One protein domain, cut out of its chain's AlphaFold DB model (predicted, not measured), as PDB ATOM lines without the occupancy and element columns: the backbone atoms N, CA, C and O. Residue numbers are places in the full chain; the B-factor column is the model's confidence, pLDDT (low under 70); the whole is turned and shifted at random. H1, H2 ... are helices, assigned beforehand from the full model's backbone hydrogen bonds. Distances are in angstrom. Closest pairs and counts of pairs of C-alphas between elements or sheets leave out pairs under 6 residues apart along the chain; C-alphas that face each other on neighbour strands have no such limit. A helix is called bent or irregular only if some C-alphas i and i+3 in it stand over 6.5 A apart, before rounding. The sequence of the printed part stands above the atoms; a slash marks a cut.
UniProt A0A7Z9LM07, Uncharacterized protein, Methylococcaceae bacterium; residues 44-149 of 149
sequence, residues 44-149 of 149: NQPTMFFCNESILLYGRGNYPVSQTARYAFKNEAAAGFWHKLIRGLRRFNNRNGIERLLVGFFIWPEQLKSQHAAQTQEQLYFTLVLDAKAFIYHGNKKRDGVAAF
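What this domain is: This is residues 44 to 149 of the 149 residues of an uncharacterized protein of Methylococcaceae bacterium (UniProt A0A7Z9LM07). A long bent helical hairpin, H2 going out and H3 folding back along it, has H3b on one side of the arm H2a and the pair H1 and H4, running opposite ways, on the other. The arms H2b and H3a make the end away from H1 and H4. The printed part has 106 residues with four named helices, in the order H1 H2 H3 H4, and no named strand; the class is all helix. It is only just loose, close to compact, with a radius of gyration of the C-alphas of 15.8 A, and elongated, spanning 52 by 32 by 19 A.

Where its parts are: The longest helix, H2, residues 63 to 96, was assigned as one helix by its hydrogen bonds but is bent: C-alphas 79 and 82 are 8.6 A apart. Its arms are H2a, residues 63 to 79, 24.2 A long from C-alpha 63 at (10.292, 132.032, 25.983), and H2b, residues 82 to 96, 20.9 A. H3, residues 104 to 127, likewise one helix by its hydrogen bonds, is bent, with C-alphas 111 and 114 7.3 A apart; its arms are H3a, residues 104 to 111, 11.1 A, and H3b, residues 114 to 127, 20.3 A. H1, residues 45 to 59, measures 20.5 A from (6.141, 131.044, -1.247). H4, residues 132 to 148, measures 24.2 A and ends at (-0.753, 129.204, 4.232).

How they stand to each other: H2, the hub, touches three other helices. H2a touches H4 at a steep tilt of 49 degrees, the same way, closest at the C-alphas of Ala 72 and Gly 139, 5.4 A. H2a touches H3b at a shallow 27 degrees, opposite ways; the closest C-alphas, Lys 74 and Ala 117, are 5.4 A apart. H1 touches H2a with residues 57 to 58 alone, closest at C-alphas 58 and 66, 4.8 A. H1 touches H4 at a shallow 32 degrees, opposite ways, closest at C-alphas 50 and 145, 4.5 A. H2b, with residues 82 to 86 alone, touches H3a in a helical hairpin, closest at C-alphas 82 and 110, 5.8 A. The helix packing is part aligned, part crossed: some tilts shallow, some steep. H2b and H4 are apart. In H1, H2a, H2b, H3b and H4 every O i to N i+4 pair is within hydrogen-bond range; in H3a, 2 of 4 are.

The domain as a whole: The C-alphas of Gly 97 and Val 129, the two farthest apart, are 52.0 A apart. The printed part has no cut and no long link. Mean pLDDT of the printed part is 74.1; residues 99 to 105, 107 to 130 and 149 are under 70.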
ATOM      1  N   ASN A  44       8.159 126.660  -2.139       80.75
ATOM      2  CA  ASN A  44       7.180 127.616  -2.645       80.75
ATOM      3  C   ASN A  44       6.957 128.755  -1.627       80.75
ATOM      4  O   ASN A  44       7.312 128.648  -0.448       80.75
ATOM      5  N   GLN A  45       6.361 129.859  -2.080       84.62
ATOM      6  CA  GLN A  45       6.141 131.044  -1.247       84.62
ATOM      7  C   GLN A  45       5.448 130.733   0.098       84.62
ATOM      8  O   GLN A  45       5.933 131.224   1.121       84.62
ATOM      9  N   PRO A  46       4.408 129.875   0.162       80.75
ATOM     10  CA  PRO A  46       3.814 129.503   1.444       80.75
ATOM     11  C   PRO A  46       4.740 128.712   2.376       80.75
ATOM     12  O   PRO A  46       4.799 128.993   3.572       80.75
ATOM     13  N   THR A  47       5.526 127.773   1.841       79.69
ATOM     14  CA  THR A  47       6.517 127.019   2.630       79.69
ATOM     15  C   THR A  47       7.569 127.955   3.220       79.69
ATOM     16  O   THR A  47       7.906 127.851   4.401       79.69
ATOM     17  N   MET A  48       8.066 128.908   2.425       82.56
ATOM     18  CA  MET A  48       9.029 129.901   2.904       82.56
ATOM     19  C   MET A  48       8.440 130.778   4.011       82.56
ATOM     20  O   MET A  48       9.102 131.005   5.024       82.56
ATOM     21  N   PHE A  49       7.191 131.226   3.854       81.88
ATOM     22  CA  PHE A  49       6.486 132.002   4.874       81.88
ATOM     23  C   PHE A  49       6.365 131.228   6.196       81.88
ATOM     24  O   PHE A  49       6.778 131.732   7.241       81.88
ATOM     25  N   PHE A  50       5.906 129.973   6.153       82.62
ATOM     26  CA  PHE A  50       5.795 129.121   7.341       82.62
ATOM     27  C   PHE A  50       7.136 128.919   8.066       82.62
ATOM     28  O   PHE A  50       7.206 128.986   9.302       82.62
ATOM     29  N   CYS A  51       8.205 128.653   7.313       83.56
ATOM     30  CA  CYS A  51       9.543 128.454   7.865       83.56
ATOM     31  C   CYS A  51      10.089 129.738   8.502       83.56
ATOM     32  O   CYS A  51      10.598 129.685   9.622       83.56
ATOM     33  N   ASN A  52       9.925 130.885   7.838       84.12
ATOM     34  CA  ASN A  52      10.353 132.181   8.363       84.12
ATOM     35  C   ASN A  52       9.618 132.528   9.660       84.12
ATOM     36  O   ASN A  52      10.267 132.818  10.662       84.12
ATOM     37  N   GLU A  53       8.288 132.406   9.692       84.19
ATOM     38  CA  GLU A  53       7.511 132.632  10.918       84.19
ATOM     39  C   GLU A  53       7.947 131.685  12.045       84.19
ATOM     40  O   GLU A  53       8.064 132.092  13.198       84.19
ATOM     41  N   SER A  54       8.272 130.428  11.731       83.75
ATOM     42  CA  SER A  54       8.757 129.475  12.736       83.75
ATOM     43  C   SER A  54      10.124 129.875  13.309       83.75
ATOM     44  O   SER A  54      10.310 129.815  14.524       83.75
ATOM     45  N   ILE A  55      11.060 130.339  12.475       84.00
ATOM     46  CA  ILE A  55      12.354 130.867  12.937       84.00
ATOM     47  C   ILE A  55      12.142 132.094  13.830       84.00
ATOM     48  O   ILE A  55      12.779 132.211  14.875       84.00
ATOM     49  N   LEU A  56      11.229 132.994  13.463       84.50
ATOM     50  CA  LEU A  56      10.944 134.197  14.243       84.50
ATOM     51  C   LEU A  56      10.326 133.878  15.608       84.50
ATOM     52  O   LEU A  56      10.731 134.461  16.614       84.50
ATOM     53  N   LEU A  57       9.366 132.952  15.645       84.00
ATOM     54  CA  LEU A  57       8.623 132.606  16.855       84.00
ATOM     55  C   LEU A  57       9.447 131.776  17.849       84.00
ATOM     56  O   LEU A  57       9.284 131.959  19.052       84.00
ATOM     57  N   TYR A  58      10.327 130.891  17.368       81.88
ATOM     58  CA  TYR A  58      11.128 130.010  18.229       81.88
ATOM     59  C   TYR A  58      12.582 130.464  18.412       81.88
ATOM     60  O   TYR A  58      13.195 130.172  19.434       81.88
ATOM     61  N   GLY A  59      13.161 131.162  17.434       80.44
ATOM     62  CA  GLY A  59      14.598 131.455  17.385       80.44
ATOM     63  C   GLY A  59      15.028 132.739  18.094       80.44
ATOM     64  O   GLY A  59      16.219 132.959  18.280       80.44
ATOM     65  N   ARG A  60      14.087 133.599  18.508       78.81
ATOM     66  CA  ARG A  60      14.396 134.919  19.095       78.81
ATOM     67  C   ARG A  60      14.630 134.918  20.611       78.81
ATOM     68  O   ARG A  60      14.737 135.986  21.201       78.81
ATOM     69  N   GLY A  61      14.662 133.755  21.264       76.19
ATOM     70  CA  GLY A  61      14.928 133.642  22.707       76.19
ATOM     71  C   GLY A  61      13.808 134.154  23.627       76.19
ATOM     72  O   GLY A  61      13.954 134.121  24.846       76.19
ATOM     73  N   ASN A  62      12.671 134.594  23.081       84.31
ATOM     74  CA  ASN A  62      11.509 134.981  23.875       84.31
ATOM     75  C   ASN A  62      10.703 133.726  24.249       84.31
ATOM     76  O   ASN A  62       9.958 133.170  23.434       84.31
ATOM     77  N   TYR A  63      10.888 133.269  25.487       81.88
ATOM     78  CA  TYR A  63      10.292 132.032  25.983       81.88
ATOM     79  C   TYR A  63       8.747 132.052  25.975       81.88
ATOM     80  O   TYR A  63       8.173 131.133  25.388       81.88
ATOM     81  N   PRO A  64       8.049 133.085  26.494       81.31
ATOM     82  CA  PRO A  64       6.588 133.191  26.368       81.31
ATOM     83  C   PRO A  64       6.066 133.101  24.926       81.31
ATOM     84  O   PRO A  64       5.093 132.390  24.654       81.31
ATOM     85  N   VAL A  65       6.732 133.769  23.978       83.38
ATOM     86  CA  VAL A  65       6.364 133.729  22.549       83.38
ATOM     87  C   VAL A  65       6.558 132.325  21.976       83.38
ATOM     88  O   VAL A  65       5.664 131.791  21.318       83.38
ATOM     89  N   SER A  66       7.684 131.687  22.298       84.12
ATOM     90  CA  SER A  66       7.984 130.317  21.868       84.12
ATOM     91  C   SER A  66       6.960 129.316  22.413       84.12
ATOM     92  O   SER A  66       6.512 128.418  21.699       84.12
ATOM     93  N   GLN A  67       6.539 129.481  23.670       81.06
ATOM     94  CA  GLN A  67       5.540 128.615  24.297       81.06
ATOM     95  C   GLN A  67       4.143 128.802  23.704       81.06
ATOM     96  O   GLN A  67       3.452 127.818  23.435       81.06
ATOM     97  N   THR A  68       3.772 130.045  23.409       82.06
ATOM     98  CA  THR A  68       2.528 130.381  22.706       82.06
ATOM     99  C   THR A  68       2.483 129.737  21.318       82.06
ATOM    100  O   THR A  68       1.516 129.054  20.973       82.06
ATOM    101  N   ALA A  69       3.555 129.882  20.533       83.25
ATOM    102  CA  ALA A  69       3.659 129.267  19.213       83.25
ATOM    103  C   ALA A  69       3.595 127.731  19.288       83.25
ATOM    104  O   ALA A  69       2.918 127.092  18.475       83.25
ATOM    105  N   ARG A  70       4.243 127.137  20.300       80.38
ATOM    106  CA  ARG A  70       4.202 125.690  20.552       80.38
ATOM    107  C   ARG A  70       2.784 125.213  20.847       80.38
ATOM    108  O   ARG A  70       2.371 124.190  20.302       80.38
ATOM    109  N   TYR A  71       2.042 125.941  21.679       81.00
ATOM    110  CA  TYR A  71       0.654 125.621  22.000       81.00
ATOM    111  C   TYR A  71      -0.256 125.710  20.777       81.00
ATOM    112  O   TYR A  71      -0.978 124.754  20.493       81.00
ATOM    113  N   ALA A  72      -0.187 126.809  20.019       80.38
ATOM    114  CA  ALA A  72      -0.999 126.990  18.817       80.38
ATOM    115  C   ALA A  72      -0.762 125.855  17.806       80.38
ATOM    116  O   ALA A  72      -1.708 125.232  17.327       80.38
ATOM    117  N   PHE A  73       0.506 125.512  17.551       79.25
ATOM    118  CA  PHE A  73       0.855 124.420  16.642       79.25
ATOM    119  C   PHE A  73       0.380 123.050  17.140       79.25
ATOM    120  O   PHE A  73      -0.099 122.243  16.346       79.25
ATOM    121  N   LYS A  74       0.505 122.764  18.441       73.12
ATOM    122  CA  LYS A  74       0.053 121.487  19.010       73.12
ATOM    123  C   LYS A  74      -1.465 121.327  18.963       73.12
ATOM    124  O   LYS A  74      -1.925 120.220  18.698       73.12
ATOM    125  N   ASN A  75      -2.222 122.404  19.159       75.12
ATOM    126  CA  ASN A  75      -3.681 122.377  19.054       75.12
ATOM    127  C   ASN A  75      -4.147 122.170  17.608       75.12
ATOM    128  O   ASN A  75      -4.964 121.291  17.362       75.12
ATOM    129  N   GLU A  76      -3.569 122.881  16.636       71.88
ATOM    130  CA  GLU A  76      -3.840 122.640  15.205       71.88
ATOM    131  C   GLU A  76      -3.442 121.216  14.780       71.88
ATOM    132  O   GLU A  76      -4.153 120.523  14.049       71.88
ATOM    133  N   ALA A  77      -2.318 120.722  15.301       70.62
ATOM    134  CA  ALA A  77      -1.895 119.350  15.088       70.62
ATOM    135  C   ALA A  77      -2.898 118.321  15.639       70.62
ATOM    136  O   ALA A  77      -3.172 117.328  14.961       70.62
ATOM    137  N   ALA A  78      -3.433 118.554  16.841       70.94
ATOM    138  CA  ALA A  78      -4.464 117.721  17.458       70.94
ATOM    139  C   ALA A  78      -5.827 117.848  16.750       70.94
ATOM    140  O   ALA A  78      -6.572 116.874  16.696       70.94
ATOM    141  N   ALA A  79      -6.115 118.989  16.116       71.69
ATOM    142  CA  ALA A  79      -7.326 119.238  15.330       71.69
ATOM    143  C   ALA A  79      -7.364 118.504  13.967       71.69
ATOM    144  O   ALA A  79      -8.254 118.737  13.146       71.69
ATOM    145  N   GLY A  80      -6.417 117.594  13.709       71.75
ATOM    146  CA  GLY A  80      -6.473 116.667  12.576       71.75
ATOM    147  C   GLY A  80      -5.557 117.005  11.399       71.75
ATOM    148  O   GLY A  80      -5.703 116.401  10.335       71.75
ATOM    149  N   PHE A  81      -4.591 117.918  11.558       76.19
ATOM    150  CA  PHE A  81      -3.569 118.182  10.532       76.19
ATOM    151  C   PHE A  81      -2.867 116.893  10.065       76.19
ATOM    152  O   PHE A  81      -2.824 116.604   8.868       76.19
ATOM    153  N   TRP A  82      -2.379 116.067  11.001       74.62
ATOM    154  CA  TRP A  82      -1.664 114.822  10.673       74.62
ATOM    155  C   TRP A  82      -2.554 113.829   9.947       74.62
ATOM    156  O   TRP A  82      -2.124 113.218   8.973       74.62
ATOM    157  N   HIS A  83      -3.816 113.749  10.356       77.19
ATOM    158  CA  HIS A  83      -4.804 112.904   9.712       77.19
ATOM    159  C   HIS A  83      -5.007 113.283   8.233       77.19
ATOM    160  O   HIS A  83      -5.030 112.421   7.349       77.19
ATOM    161  N   LYS A  84      -5.106 114.588   7.938       79.50
ATOM    162  CA  LYS A  84      -5.199 115.101   6.560       79.50
ATOM    163  C   LYS A  84      -3.917 114.818   5.766       79.50
ATOM    164  O   LYS A  84      -4.013 114.329   4.640       79.50
ATOM    165  N   LEU A  85      -2.743 115.041   6.363       80.69
ATOM    166  CA  LEU A  85      -1.442 114.781   5.735       80.69
ATOM    167  C   LEU A  85      -1.258 113.296   5.383       80.69
ATOM    168  O   LEU A  85      -0.954 112.960   4.241       80.69
ATOM    169  N   ILE A  86      -1.512 112.399   6.338       80.56
ATOM    170  CA  ILE A  86      -1.443 110.941   6.160       80.56
ATOM    171  C   ILE A  86      -2.372 110.493   5.033       80.56
ATOM    172  O   ILE A  86      -1.974 109.712   4.167       80.56
ATOM    173  N   ARG A  87      -3.605 111.008   5.014       82.94
ATOM    174  CA  ARG A  87      -4.582 110.702   3.964       82.94
ATOM    175  C   ARG A  87      -4.098 111.162   2.588       82.94
ATOM    176  O   ARG A  87      -4.240 110.415   1.622       82.94
ATOM    177  N   GLY A  88      -3.526 112.364   2.501       82.81
ATOM    178  CA  GLY A  88      -2.932 112.898   1.275       82.81
ATOM    179  C   GLY A  88      -1.786 112.026   0.762       82.81
ATOM    180  O   GLY A  88      -1.817 111.594  -0.389       82.81
ATOM    181  N   LEU A  89      -0.839 111.679   1.639       81.31
ATOM    182  CA  LEU A  89       0.300 110.818   1.307       81.31
ATOM    183  C   LEU A  89      -0.141 109.423   0.847       81.31
ATOM    184  O   LEU A  89       0.346 108.934  -0.166       81.31
ATOM    185  N   ARG A  90      -1.124 108.799   1.513       83.69
ATOM    186  CA  ARG A  90      -1.680 107.505   1.067       83.69
ATOM    187  C   ARG A  90      -2.278 107.591  -0.339       83.69
ATOM    188  O   ARG A  90      -2.045 106.712  -1.160       83.69
ATOM    189  N   ARG A  91      -3.028 108.657  -0.639       85.19
ATOM    190  CA  ARG A  91      -3.586 108.874  -1.986       85.19
ATOM    191  C   ARG A  91      -2.490 109.081  -3.028       85.19
ATOM    192  O   ARG A  91      -2.608 108.550  -4.127       85.19
ATOM    193  N   PHE A  92      -1.446 109.833  -2.688       83.56
ATOM    194  CA  PHE A  92      -0.292 110.035  -3.558       83.56
ATOM    195  C   PHE A  92       0.433 108.714  -3.852       83.56
ATOM    196  O   PHE A  92       0.689 108.423  -5.017       83.56
ATOM    197  N   ASN A  93       0.675 107.885  -2.833       83.88
ATOM    198  CA  ASN A  93       1.290 106.562  -2.985       83.88
ATOM    199  C   ASN A  93       0.512 105.687  -3.963       83.88
ATOM    200  O   ASN A  93       1.084 105.185  -4.926       83.88
ATOM    201  N   ASN A  94      -0.802 105.576  -3.747       83.56
ATOM    202  CA  ASN A  94      -1.677 104.760  -4.584       83.56
ATOM    203  C   ASN A  94      -1.688 105.234  -6.043       83.56
ATOM    204  O   ASN A  94      -1.725 104.413  -6.949       83.56
ATOM    205  N   ARG A  95      -1.654 106.553  -6.277       86.88
ATOM    206  CA  ARG A  95      -1.664 107.128  -7.632       86.88
ATOM    207  C   ARG A  95      -0.349 106.938  -8.382       86.88
ATOM    208  O   ARG A  95      -0.381 106.782  -9.594       86.88
ATOM    209  N   ASN A  96       0.779 106.986  -7.681       82.62
ATOM    210  CA  ASN A  96       2.106 106.965  -8.304       82.62
ATOM    211  C   ASN A  96       2.786 105.589  -8.233       82.62
ATOM    212  O   ASN A  96       3.956 105.476  -8.584       82.62
ATOM    213  N   GLY A  97       2.098 104.552  -7.737       74.62
ATOM    214  CA  GLY A  97       2.690 103.221  -7.554       74.62
ATOM    215  C   GLY A  97       3.840 103.195  -6.539       74.62
ATOM    216  O   GLY A  97       4.663 102.285  -6.552       74.62
ATOM    217  N   ILE A  98       3.925 104.195  -5.654       71.12
ATOM    218  CA  ILE A  98       4.976 104.281  -4.636       71.12
ATOM    219  C   ILE A  98       4.503 103.493  -3.417       71.12
ATOM    220  O   ILE A  98       3.836 104.031  -2.535       71.12
ATOM    221  N   GLU A  99       4.870 102.217  -3.336       60.38
ATOM    222  CA  GLU A  99       4.425 101.330  -2.250       60.38
ATOM    223  C   GLU A  99       4.900 101.761  -0.849       60.38
ATOM    224  O   GLU A  99       4.389 101.269   0.156       60.38
ATOM    225  N   ARG A 100       5.894 102.661  -0.731       60.25
ATOM    226  CA  ARG A 100       6.606 102.867   0.543       60.25
ATOM    227  C   ARG A 100       6.994 104.302   0.908       60.25
ATOM    228  O   ARG A 100       7.974 104.444   1.638       60.25
ATOM    229  N   LEU A 101       6.301 105.378   0.521       64.31
ATOM    230  CA  LEU A 101       6.502 106.620   1.306       64.31
ATOM    231  C   LEU A 101       6.104 106.312   2.754       64.31
ATOM    232  O   LEU A 101       5.060 105.707   2.992       64.31
ATOM    233  N   LEU A 102       6.989 106.625   3.702       63.53
ATOM    234  CA  LEU A 102       6.922 106.169   5.091       63.53
ATOM    235  C   LEU A 102       5.807 106.898   5.847       63.53
ATOM    236  O   LEU A 102       6.056 107.740   6.702       63.53
ATOM    237  N   VAL A 103       4.554 106.540   5.558       65.62
ATOM    238  CA  VAL A 103       3.375 107.025   6.288       65.62
ATOM    239  C   VAL A 103       3.494 106.692   7.782       65.62
ATOM    240  O   VAL A 103       3.017 107.455   8.618       65.62
ATOM    241  N   GLY A 104       4.201 105.604   8.117       64.25
ATOM    242  CA  GLY A 104       4.524 105.192   9.486       64.25
ATOM    243  C   GLY A 104       5.142 106.298  10.341       64.25
ATOM    244  O   GLY A 104       4.760 106.436  11.500       64.25
ATOM    245  N   PHE A 105       6.000 107.147   9.758       68.62
ATOM    246  CA  PHE A 105       6.585 108.277  10.485       68.62
ATOM    247  C   PHE A 105       5.521 109.255  10.989       68.62
ATOM    248  O   PHE A 105       5.674 109.813  12.065       68.62
ATOM    249  N   PHE A 106       4.442 109.457  10.232       71.38
ATOM    250  CA  PHE A 106       3.395 110.421  10.568       71.38
ATOM    251  C   PHE A 106       2.289 109.831  11.453       71.38
ATOM    252  O   PHE A 106       1.646 110.581  12.186       71.38
ATOM    253  N   ILE A 107       2.113 108.504  11.445       67.00
ATOM    254  CA  ILE A 107       1.131 107.784  12.277       67.00
ATOM    255  C   ILE A 107       1.482 107.885  13.770       67.00
ATOM    256  O   ILE A 107       0.608 108.121  14.601       67.00
ATOM    257  N   TRP A 108       2.763 107.766  14.124       61.44
ATOM    258  CA  TRP A 108       3.202 107.836  15.521       61.44
ATOM    259  C   TRP A 108       2.969 109.227  16.168       61.44
ATOM    260  O   TRP A 108       2.387 109.306  17.253       61.44
ATOM    261  N   PRO A 109       3.293 110.355  15.500       62.38
ATOM    262  CA  PRO A 109       2.885 111.694  15.915       62.38
ATOM    263  C   PRO A 109       1.371 111.914  15.994       62.38
ATOM    264  O   PRO A 109       0.956 112.731  16.807       62.38
ATOM    265  N   GLU A 110       0.547 111.257  15.171       60.81
ATOM    266  CA  GLU A 110      -0.922 111.349  15.267       60.81
ATOM    267  C   GLU A 110      -1.419 110.734  16.585       60.81
ATOM    268  O   GLU A 110      -2.186 111.365  17.309       60.81
ATOM    269  N   GLN A 111      -0.903 109.556  16.952       61.66
ATOM    270  CA  GLN A 111      -1.301 108.825  18.162       61.66
ATOM    271  C   GLN A 111      -0.864 109.508  19.473       61.66
ATOM    272  O   GLN A 111      -1.569 109.423  20.474       61.66
ATOM    273  N   LEU A 112       0.263 110.231  19.475       59.25
ATOM    274  CA  LEU A 112       0.812 110.895  20.671       59.25
ATOM    275  C   LEU A 112       0.275 112.317  20.926       59.25
ATOM    276  O   LEU A 112       0.578 112.920  21.959       59.25
ATOM    277  N   LYS A 113      -0.457 112.933  19.989       57.41
ATOM    278  CA  LYS A 113      -0.685 114.394  20.032       57.41
ATOM    279  C   LYS A 113      -1.885 114.880  20.830       57.41
ATOM    280  O   LYS A 113      -1.841 116.025  21.274       57.41
ATOM    281  N   SER A 114      -2.865 114.030  21.116       56.47
ATOM    282  CA  SER A 114      -3.886 114.332  22.131       56.47
ATOM    283  C   SER A 114      -3.243 114.530  23.511       56.47
ATOM    284  O   SER A 114      -3.518 115.520  24.187       56.47
ATOM    285  N   GLN A 115      -2.290 113.664  23.872       53.84
ATOM    286  CA  GLN A 115      -1.519 113.763  25.117       53.84
ATOM    287  C   GLN A 115      -0.622 115.012  25.135       53.84
ATOM    288  O   GLN A 115      -0.594 115.748  26.120       53.84
ATOM    289  N   HIS A 116       0.064 115.320  24.028       56.34
ATOM    290  CA  HIS A 116       0.920 116.508  23.958       56.34
ATOM    291  C   HIS A 116       0.163 117.843  23.982       56.34
ATOM    292  O   HIS A 116       0.748 118.818  24.463       56.34
ATOM    293  N   ALA A 117      -1.058 117.919  23.436       59.16
ATOM    294  CA  ALA A 117      -1.891 119.124  23.475       59.16
ATOM    295  C   ALA A 117      -2.343 119.425  24.911       59.16
ATOM    296  O   ALA A 117      -2.108 120.539  25.388       59.16
ATOM    297  N   ALA A 118      -2.850 118.404  25.614       58.91
ATOM    298  CA  ALA A 118      -3.227 118.486  27.025       58.91
ATOM    299  C   ALA A 118      -2.049 118.939  27.909       58.91
ATOM    300  O   ALA A 118      -2.169 119.910  28.652       58.91
ATOM    301  N   GLN A 119      -0.864 118.345  27.729       58.44
ATOM    302  CA  GLN A 119       0.340 118.736  28.474       58.44
ATOM    303  C   GLN A 119       0.781 120.187  28.221       58.44
ATOM    304  O   GLN A 119       1.273 120.852  29.130       58.44
ATOM    305  N   THR A 120       0.639 120.717  26.998       56.56
ATOM    306  CA  THR A 120       0.944 122.143  26.763       56.56
ATOM    307  C   THR A 120      -0.080 123.092  27.344       56.56
ATOM    308  O   THR A 120       0.290 124.213  27.679       56.56
ATOM    309  N   GLN A 121      -1.332 122.659  27.454       59.66
ATOM    310  CA  GLN A 121      -2.367 123.440  28.108       59.66
ATOM    311  C   GLN A 121      -2.059 123.569  29.601       59.66
ATOM    312  O   GLN A 121      -1.991 124.685  30.103       59.66
ATOM    313  N   GLU A 122      -1.737 122.464  30.276       58.25
ATOM    314  CA  GLU A 122      -1.316 122.486  31.684       58.25
ATOM    315  C   GLU A 122      -0.075 123.365  31.899       58.25
ATOM    316  O   GLU A 122      -0.076 124.245  32.757       58.25
ATOM    317  N   GLN A 123       0.970 123.211  31.079       58.25
ATOM    318  CA  GLN A 123       2.188 124.017  31.225       58.25
ATOM    319  C   GLN A 123       1.919 125.522  31.078       58.25
ATOM    320  O   GLN A 123       2.473 126.310  31.841       58.25
ATOM    321  N   LEU A 124       1.044 125.937  30.157       61.84
ATOM    322  CA  LEU A 124       0.660 127.345  30.004       61.84
ATOM    323  C   LEU A 124      -0.006 127.926  31.252       61.84
ATOM    324  O   LEU A 124       0.322 129.048  31.628       61.84
ATOM    325  N   TYR A 125      -0.898 127.170  31.894       57.03
ATOM    326  CA  TYR A 125      -1.605 127.634  33.089       57.03
ATOM    327  C   TYR A 125      -0.700 127.731  34.321       57.03
ATOM    328  O   TYR A 125      -0.923 128.599  35.161       57.03
ATOM    329  N   PHE A 126       0.321 126.875  34.431       55.56
ATOM    330  CA  PHE A 126       1.122 126.767  35.655       55.56
ATOM    331  C   PHE A 126       2.501 127.442  35.609       55.56
ATOM    332  O   PHE A 126       3.115 127.593  36.662       55.56
ATOM    333  N   THR A 127       3.021 127.843  34.439       58.31
ATOM    334  CA  THR A 127       4.420 128.330  34.330       58.31
ATOM    335  C   THR A 127       4.604 129.738  33.770       58.31
ATOM    336  O   THR A 127       5.724 130.249  33.798       58.31
ATOM    337  N   LEU A 128       3.556 130.395  33.270       62.25
ATOM    338  CA  LEU A 128       3.692 131.683  32.586       62.25
ATOM    339  C   LEU A 128       2.713 132.728  33.123       62.25
ATOM    340  O   LEU A 128       1.506 132.512  33.147       62.25
ATOM    341  N   VAL A 129       3.237 133.910  33.454       67.31
ATOM    342  CA  VAL A 129       2.423 135.131  33.489       67.31
ATOM    343  C   VAL A 129       2.139 135.499  32.036       67.31
ATOM    344  O   VAL A 129       3.033 135.926  31.304       67.31
ATOM    345  N   LEU A 130       0.911 135.244  31.593       67.56
ATOM    346  CA  LEU A 130       0.512 135.413  30.202       67.56
ATOM    347  C   LEU A 130      -0.035 136.819  29.962       67.56
ATOM    348  O   LEU A 130      -1.065 137.202  30.512       67.56
ATOM    349  N   ASP A 131       0.607 137.554  29.057       79.44
ATOM    350  CA  ASP A 131      -0.052 138.661  28.371       79.44
ATOM    351  C   ASP A 131      -1.018 138.069  27.337       79.44
ATOM    352  O   ASP A 131      -0.607 137.551  26.295       79.44
ATOM    353  N   ALA A 132      -2.317 138.142  27.630       77.94
ATOM    354  CA  ALA A 132      -3.367 137.604  26.773       77.94
ATOM    355  C   ALA A 132      -3.352 138.204  25.354       77.94
ATOM    356  O   ALA A 132      -3.641 137.496  24.387       77.94
ATOM    357  N   LYS A 133      -2.984 139.484  25.196       81.69
ATOM    358  CA  LYS A 133      -2.921 140.131  23.877       81.69
ATOM    359  C   LYS A 133      -1.740 139.601  23.076       81.69
ATOM    360  O   LYS A 133      -1.913 139.233  21.914       81.69
ATOM    361  N   ALA A 134      -0.568 139.506  23.702       79.50
ATOM    362  CA  ALA A 134       0.606 138.910  23.070       79.50
ATOM    363  C   ALA A 134       0.358 137.434  22.716       79.50
ATOM    364  O   ALA A 134       0.703 136.993  21.619       79.50
ATOM    365  N   PHE A 135      -0.309 136.687  23.599       80.12
ATOM    366  CA  PHE A 135      -0.670 135.291  23.374       80.12
ATOM    367  C   PHE A 135      -1.561 135.116  22.135       80.12
ATOM    368  O   PHE A 135      -1.239 134.331  21.242       80.12
ATOM    369  N   ILE A 136      -2.653 135.884  22.034       80.19
ATOM    370  CA  ILE A 136      -3.558 135.831  20.876       80.19
ATOM    371  C   ILE A 136      -2.816 136.235  19.597       80.19
ATOM    372  O   ILE A 136      -2.918 135.548  18.581       80.19
ATOM    373  N   TYR A 137      -2.032 137.314  19.647       84.62
ATOM    374  CA  TYR A 137      -1.293 137.813  18.490       84.62
ATOM    375  C   TYR A 137      -0.296 136.780  17.945       84.62
ATOM    376  O   TYR A 137      -0.338 136.434  16.763       84.62
ATOM    377  N   HIS A 138       0.577 136.238  18.798       82.81
ATOM    378  CA  HIS A 138       1.588 135.265  18.375       82.81
ATOM    379  C   HIS A 138       0.988 133.895  18.044       82.81
ATOM    380  O   HIS A 138       1.471 133.214  17.136       82.81
ATOM    381  N   GLY A 139      -0.092 133.507  18.727       80.12
ATOM    382  CA  GLY A 139      -0.870 132.321  18.384       80.12
ATOM    383  C   GLY A 139      -1.439 132.419  16.969       80.12
ATOM    384  O   GLY A 139      -1.247 131.503  16.171       80.12
ATOM    385  N   ASN A 140      -2.051 133.556  16.625       81.06
ATOM    386  CA  ASN A 140      -2.584 133.797  15.285       81.06
ATOM    387  C   ASN A 140      -1.482 133.818  14.225       81.06
ATOM    388  O   ASN A 140      -1.632 133.137  13.220       81.06
ATOM    389  N   LYS A 141      -0.322 134.442  14.481       82.38
ATOM    390  CA  LYS A 141       0.829 134.368  13.557       82.38
ATOM    391  C   LYS A 141       1.251 132.933  13.245       82.38
ATOM    392  O   LYS A 141       1.516 132.597  12.092       82.38
ATOM    393  N   LYS A 142       1.256 132.048  14.252       82.62
ATOM    394  CA  LYS A 142       1.551 130.632  14.007       82.62
ATOM    395  C   LYS A 142       0.456 129.954  13.182       82.62
ATOM    396  O   LYS A 142       0.790 129.155  12.308       82.62
ATOM    397  N   ARG A 143      -0.818 130.252  13.453       77.50
ATOM    398  CA  ARG A 143      -1.958 129.703  12.701       77.50
ATOM    399  C   ARG A 143      -1.974 130.188  11.256       77.50
ATOM    400  O   ARG A 143      -2.157 129.356  10.380       77.50
ATOM    401  N   ASP A 144      -1.683 131.460  11.000       81.19
ATOM    402  CA  ASP A 144      -1.551 132.023   9.652       81.19
ATOM    403  C   ASP A 144      -0.461 131.294   8.863       81.19
ATOM    404  O   ASP A 144      -0.666 130.902   7.716       81.19
ATOM    405  N   GLY A 145       0.683 131.027   9.505       74.81
ATOM    406  CA  GLY A 145       1.742 130.212   8.915       74.81
ATOM    407  C   GLY A 145       1.269 128.801   8.557       74.81
ATOM    408  O   GLY A 145       1.594 128.308   7.482       74.81
ATOM    409  N   VAL A 146       0.521 128.141   9.448       73.31
ATOM    410  CA  VAL A 146      -0.039 126.800   9.199       73.31
ATOM    411  C   VAL A 146      -1.086 126.835   8.085       73.31
ATOM    412  O   VAL A 146      -1.106 125.930   7.269       73.31
ATOM    413  N   ALA A 147      -1.940 127.858   8.039       75.31
ATOM    414  CA  ALA A 147      -3.025 127.981   7.068       75.31
ATOM    415  C   ALA A 147      -2.534 128.303   5.650       75.31
ATOM    416  O   ALA A 147      -3.205 127.958   4.680       75.31
ATOM    417  N   ALA A 148      -1.384 128.967   5.524       74.31
ATOM    418  CA  ALA A 148      -0.753 129.204   4.232       74.31
ATOM    419  C   ALA A 148      -0.232 127.904   3.583       74.31
ATOM    420  O   ALA A 148      -0.135 127.841   2.359       74.31
ATOM    421  N   PHE A 149       0.113 126.894   4.390       58.31
ATOM    422  CA  PHE A 149       0.715 125.625   3.973       58.31
ATOM    423  C   PHE A 149      -0.332 124.530   3.711       58.31
ATOM    424  O   PHE A 149      -0.235 123.883   2.644       58.31
TER     425      PHE A 149